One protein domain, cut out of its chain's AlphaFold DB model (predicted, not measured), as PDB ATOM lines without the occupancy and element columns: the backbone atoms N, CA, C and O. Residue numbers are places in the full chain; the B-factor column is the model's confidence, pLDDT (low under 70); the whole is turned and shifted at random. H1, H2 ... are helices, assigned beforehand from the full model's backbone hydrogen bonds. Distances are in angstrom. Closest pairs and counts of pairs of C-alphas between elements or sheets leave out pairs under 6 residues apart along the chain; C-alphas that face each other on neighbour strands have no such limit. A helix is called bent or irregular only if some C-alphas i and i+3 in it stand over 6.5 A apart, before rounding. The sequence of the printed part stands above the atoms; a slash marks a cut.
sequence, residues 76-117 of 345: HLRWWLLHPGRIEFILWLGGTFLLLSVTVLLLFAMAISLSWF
ATOM      1  N   HIS A  76      58.580 117.250  90.412       71.75
ATOM      2  CA  HIS A  76      59.871 117.836  90.041       71.75
ATOM      3  C   HIS A  76      60.890 116.756  89.665       71.75
ATOM      4  O   HIS A  76      61.525 116.879  88.623       71.75
ATOM      5  N   LEU A  77      60.988 115.664  90.435       71.00
ATOM      6  CA  LEU A  77      61.793 114.492  90.079       71.00
ATOM      7  C   LEU A  77      61.377 113.925  88.719       71.00
ATOM      8  O   LEU A  77      62.249 113.646  87.906       71.00
ATOM      9  N   ARG A  78      60.075 113.820  88.418       76.06
ATOM     10  CA  ARG A  78      59.591 113.323  87.121       76.06
ATOM     11  C   ARG A  78      60.062 114.205  85.959       76.06
ATOM     12  O   ARG A  78      60.633 113.691  85.004       76.06
ATOM     13  N   TRP A  79      59.893 115.525  86.052       70.50
ATOM     14  CA  TRP A  79      60.374 116.472  85.032       70.50
ATOM     15  C   TRP A  79      61.910 116.543  84.940       70.50
ATOM     16  O   TRP A  79      62.468 116.712  83.855       70.50
ATOM     17  N   TRP A  80      62.603 116.386  86.069       73.75
ATOM     18  CA  TRP A  80      64.063 116.392  86.160       73.75
ATOM     19  C   TRP A  80      64.690 115.116  85.578       73.75
ATOM     20  O   TRP A  80      65.744 115.205  84.950       73.75
ATOM     21  N   LEU A  81      64.021 113.966  85.735       67.75
ATOM     22  CA  LEU A  81      64.422 112.653  85.221       67.75
ATOM     23  C   LEU A  81      64.105 112.482  83.725       67.75
ATOM     24  O   LEU A  81      64.832 111.781  83.032       67.75
ATOM     25  N   LEU A  82      63.077 113.164  83.201       71.12
ATOM     26  CA  LEU A  82      62.771 113.196  81.760       71.12
ATOM     27  C   LEU A  82      63.798 113.977  80.912       71.12
ATOM     28  O   LEU A  82      63.696 113.971  79.687       71.12
ATOM     29  N   HIS A  83      64.779 114.651  81.521       69.88
ATOM     30  CA  HIS A  83      65.860 115.291  80.768       69.88
ATOM     31  C   HIS A  83      66.862 114.235  80.254       69.88
ATOM     32  O   HIS A  83      67.409 113.479  81.067       69.88
ATOM     33  N   PRO A  84      67.150 114.182  78.936       70.75
ATOM     34  CA  PRO A  84      68.064 113.194  78.364       70.75
ATOM     35  C   PRO A  84      69.473 113.297  78.969       70.75
ATOM     36  O   PRO A  84      69.902 114.358  79.423       70.75
ATOM     37  N   GLY A  85      70.177 112.163  79.031       73.88
ATOM     38  CA  GLY A  85      71.490 112.022  79.674       73.88
ATOM     39  C   GLY A  85      71.460 111.888  81.207       73.88
ATOM     40  O   GLY A  85      72.335 111.239  81.777       73.88
ATOM     41  N   ARG A  86      70.441 112.404  81.916       79.00
ATOM     42  CA  ARG A  86      70.379 112.252  83.388       79.00
ATOM     43  C   ARG A  86      70.070 110.827  83.829       79.00
ATOM     44  O   ARG A  86      70.716 110.335  84.747       79.00
ATOM     45  N   ILE A  87      69.135 110.149  83.163       82.12
ATOM     46  CA  ILE A  87      68.858 108.723  83.411       82.12
ATOM     47  C   ILE A  87      70.080 107.836  83.155       82.12
ATOM     48  O   ILE A  87      70.295 106.886  83.897       82.12
ATOM     49  N   GLU A  88      70.907 108.177  82.168       84.75
ATOM     50  CA  GLU A  88      72.150 107.469  81.859       84.75
ATOM     51  C   GLU A  88      73.186 107.670  82.970       84.75
ATOM     52  O   GLU A  88      73.692 106.692  83.513       84.75
ATOM     53  N   PHE A  89      73.411 108.914  83.408       84.50
ATOM     54  CA  PHE A  89      74.278 109.205  84.555       84.50
ATOM     55  C   PHE A  89      73.807 108.509  85.842       84.50
ATOM     56  O   PHE A  89      74.624 107.977  86.586       84.50
ATOM     57  N   ILE A  90      72.496 108.462  86.103       86.38
ATOM     58  CA  ILE A  90      71.924 107.788  87.282       86.38
ATOM     59  C   ILE A  90      72.059 106.266  87.173       86.38
ATOM     60  O   ILE A  90      72.361 105.616  88.172       86.38
ATOM     61  N   LEU A  91      71.881 105.689  85.982       87.75
ATOM     62  CA  LEU A  91      72.074 104.258  85.744       87.75
ATOM     63  C   LEU A  91      73.557 103.867  85.847       87.75
ATOM     64  O   LEU A  91      73.873 102.813  86.391       87.75
ATOM     65  N   TRP A  92      74.469 104.733  85.401       94.31
ATOM     66  CA  TRP A  92      75.918 104.543  85.507       94.31
ATOM     67  C   TRP A  92      76.424 104.717  86.947       94.31
ATOM     68  O   TRP A  92      77.204 103.900  87.435       94.31
ATOM     69  N   LEU A  93      75.928 105.722  87.676       92.56
ATOM     70  CA  LEU A  93      76.226 105.933  89.097       92.56
ATOM     71  C   LEU A  93      75.622 104.821  89.971       92.56
ATOM     72  O   LEU A  93      76.283 104.302  90.864       92.56
ATOM     73  N   GLY A  94      74.388 104.402  89.682       93.81
ATOM     74  CA  GLY A  94      73.748 103.258  90.331       93.81
ATOM     75  C   GLY A  94      74.469 101.945  90.025       93.81
ATOM     76  O   GLY A  94      74.699 101.153  90.933       93.81
ATOM     77  N   GLY A  95      74.892 101.738  88.775       93.56
ATOM     78  CA  GLY A  95      75.664 100.572  88.345       93.56
ATOM     79  C   GLY A  95      77.054 100.504  88.978       93.56
ATOM     80  O   GLY A  95      77.447  99.446  89.458       93.56
ATOM     81  N   THR A  96      77.775 101.624  89.060       94.62
ATOM     82  CA  THR A  96      79.078 101.691  89.747       94.62
ATOM     83  C   THR A  96      78.941 101.518  91.259       94.62
ATOM     84  O   THR A  96      79.739 100.793  91.847       94.62
ATOM     85  N   PHE A  97      77.906 102.079  91.896       95.00
ATOM     86  CA  PHE A  97      77.647 101.864  93.325       95.00
ATOM     87  C   PHE A  97      77.201 100.421  93.629       95.00
ATOM     88  O   PHE A  97      77.623  99.838  94.627       95.00
ATOM     89  N   LEU A  98      76.402  99.806  92.750       95.38
ATOM     90  CA  LEU A  98      76.015  98.396  92.843       95.38
ATOM     91  C   LEU A  98      77.221  97.472  92.643       95.38
ATOM     92  O   LEU A  98      77.405  96.545  93.425       95.38
ATOM     93  N   LEU A  99      78.073  97.746  91.651       94.94
ATOM     94  CA  LEU A  99      79.301  96.987  91.410       94.94
ATOM     95  C   LEU A  99      80.292  97.140  92.572       94.94
ATOM     96  O   LEU A  99      80.895  96.153  92.987       94.94
ATOM     97  N   LEU A 100      80.419  98.339  93.151       96.25
ATOM     98  CA  LEU A 100      81.215  98.574  94.357       96.25
ATOM     99  C   LEU A 100      80.653  97.794  95.554       96.25
ATOM    100  O   LEU A 100      81.405  97.130  96.256       96.25
ATOM    101  N   SER A 101      79.334  97.805  95.756       95.31
ATOM    102  CA  SER A 101      78.674  97.030  96.813       95.31
ATOM    103  C   SER A 101      78.903  95.522  96.642       95.31
ATOM    104  O   SER A 101      79.357  94.855  97.569       95.31
ATOM    105  N   VAL A 102      78.689  94.984  95.435       96.44
ATOM    106  CA  VAL A 102      78.911  93.563  95.119       96.44
ATOM    107  C   VAL A 102      80.384  93.176  95.252       96.44
ATOM    108  O   VAL A 102      80.674  92.113  95.793       96.44
ATOM    109  N   THR A 103      81.329  94.018  94.824       94.56
ATOM    110  CA  THR A 103      82.767  93.729  94.977       94.56
ATOM    111  C   THR A 103      83.236  93.835  96.426       94.56
ATOM    112  O   THR A 103      84.006  92.984  96.853       94.56
ATOM    113  N   VAL A 104      82.729  94.780  97.226       94.81
ATOM    114  CA  VAL A 104      82.992  94.836  98.677       94.81
ATOM    115  C   VAL A 104      82.402  93.618  99.393       94.81
ATOM    116  O   VAL A 104      83.091  93.007 100.205       94.81
ATOM    117  N   LEU A 105      81.174  93.206  99.061       95.62
ATOM    118  CA  LEU A 105      80.557  91.990  99.607       95.62
ATOM    119  C   LEU A 105      81.309  90.719  99.190       95.62
ATOM    120  O   LEU A 105      81.490  89.827 100.014       95.62
ATOM    121  N   LEU A 106      81.790  90.643  97.945       92.06
ATOM    122  CA  LEU A 106      82.582  89.516  97.453       92.06
ATOM    123  C   LEU A 106      83.972  89.473  98.102       92.06
ATOM    124  O   LEU A 106      84.408  88.400  98.505       92.06
ATOM    125  N   LEU A 107      84.638  90.619  98.274       91.44
ATOM    126  CA  LEU A 107      85.900  90.721  99.013       91.44
ATOM    127  C   LEU A 107      85.720  90.384 100.498       91.44
ATOM    128  O   LEU A 107      86.586  89.737 101.074       91.44
ATOM    129  N   PHE A 108      84.594  90.755 101.110       90.06
ATOM    130  CA  PHE A 108      84.259  90.392 102.489       90.06
ATOM    131  C   PHE A 108      83.975  88.887 102.632       90.06
ATOM    132  O   PHE A 108      84.539  88.236 103.508       90.06
ATOM    133  N   ALA A 109      83.185  88.300 101.727       87.81
ATOM    134  CA  ALA A 109      82.946  86.857 101.681       87.81
ATOM    135  C   ALA A 109      84.237  86.066 101.402       87.81
ATOM    136  O   ALA A 109      84.475  85.027 102.020       87.81
ATOM    137  N   MET A 110      85.108  86.582 100.529       88.12
ATOM    138  CA  MET A 110      86.430  86.022 100.253       88.12
ATOM    139  C   MET A 110      87.360  86.160 101.464       88.12
ATOM    140  O   MET A 110      88.046  85.202 101.794       88.12
ATOM    141  N   ALA A 111      87.343  87.286 102.182       80.38
ATOM    142  CA  ALA A 111      88.104  87.465 103.418       80.38
ATOM    143  C   ALA A 111      87.636  86.510 104.528       80.38
ATOM    144  O   ALA A 111      88.474  85.928 105.209       80.38
ATOM    145  N   ILE A 112      86.326  86.269 104.664       79.56
ATOM    146  CA  ILE A 112      85.780  85.234 105.562       79.56
ATOM    147  C   ILE A 112      86.238  83.839 105.114       79.56
ATOM    148  O   ILE A 112      86.724  83.060 105.932       79.56
ATOM    149  N   SER A 113      86.155  83.535 103.816       76.25
ATOM    150  CA  SER A 113      86.570  82.238 103.256       76.25
ATOM    151  C   SER A 113      88.075  81.982 103.402       76.25
ATOM    152  O   SER A 113      88.480  80.857 103.674       76.25
ATOM    153  N   LEU A 114      88.919  83.010 103.285       64.25
ATOM    154  CA  LEU A 114      90.355  82.904 103.554       64.25
ATOM    155  C   LEU A 114      90.641  82.857 105.062       64.25
ATOM    156  O   LEU A 114      91.514  82.105 105.481       64.25
ATOM    157  N   SER A 115      89.868  83.561 105.896       57.16
ATOM    158  CA  SER A 115      89.946  83.457 107.361       57.16
ATOM    159  C   SER A 115      89.480  82.096 107.903       57.16
ATOM    160  O   SER A 115      89.747  81.797 109.065       57.16
ATOM    161  N   TRP A 116      88.814  81.273 107.087       44.75
ATOM    162  CA  TRP A 116      88.503  79.870 107.385       44.75
ATOM    163  C   TRP A 116      89.690  78.927 107.110       44.75
ATOM    164  O   TRP A 116      89.799  77.881 107.743       44.75
ATOM    165  N   PHE A 117      90.595  79.302 106.196       46.66
ATOM    166  CA  PHE A 117      91.839  78.569 105.907       46.66
ATOM    167  C   PHE A 117      93.087  79.170 106.581       46.66
ATOM    168  O   PHE A 117      94.149  78.551 106.575       46.66
TER     169      PHE A 117
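AT A GLANCE: This is residues 76 to 117 of the 345 residues of an uncharacterized protein of Chloroflexi bacterium (UniProt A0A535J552). One long helix, H2, makes the length of the model, and a short helix, H1, is set nearly square to it at one end, so that the two together draw an L with one long and one very short arm. The corner of the L is a small loop, residues 82 to 85, and most of H2 sticks out alone beyond it. The printed part has 42 residues with two named helices, H1 then H2, and no named strand; the class is all helix. The whole is extended, with a radius of gyration of the C-alphas of 16.9 A, and its C-alphas span 53 by 16 by 6 A, a rod.

HOW THE PARTS SIT: H2, residues 86 to 117, is the longest helix, and its residues 91 to 117 stand free. H1, residues 76 to 81, is close to H2 but not clearly touching it, with 1 pair of C-alphas within 8 A. That closest pair is the C-alphas of Leu 81 and Ile 87, 6.2 A apart. The lines of the two helices are about perpendicular, at 78 degrees, and their centres are 28.3 A apart. In H1 every O i to N i+4 pair is within hydrogen-bond range, and in H2 27 of 28 are.

IN THESE COORDINATES: H2 measures 45.8 A from C-alpha 86 at (70.379, 112.252, 83.388) to C-alpha 117 at (91.839, 78.569, 105.907). H1 measures 8.4 A and begins with C-alpha 76 at (59.871, 117.836, 90.041). Neither helix is bent.

THE WHOLE: The two C-alphas farthest apart are those of Trp 79 and Phe 117, 53.5 A. The printed part has no cut, and the link from H1 to H2, 4 residues, is tight. The mean pLDDT of the printed part is 82.1; residues 81, 83 and 114 to 117 are under 70.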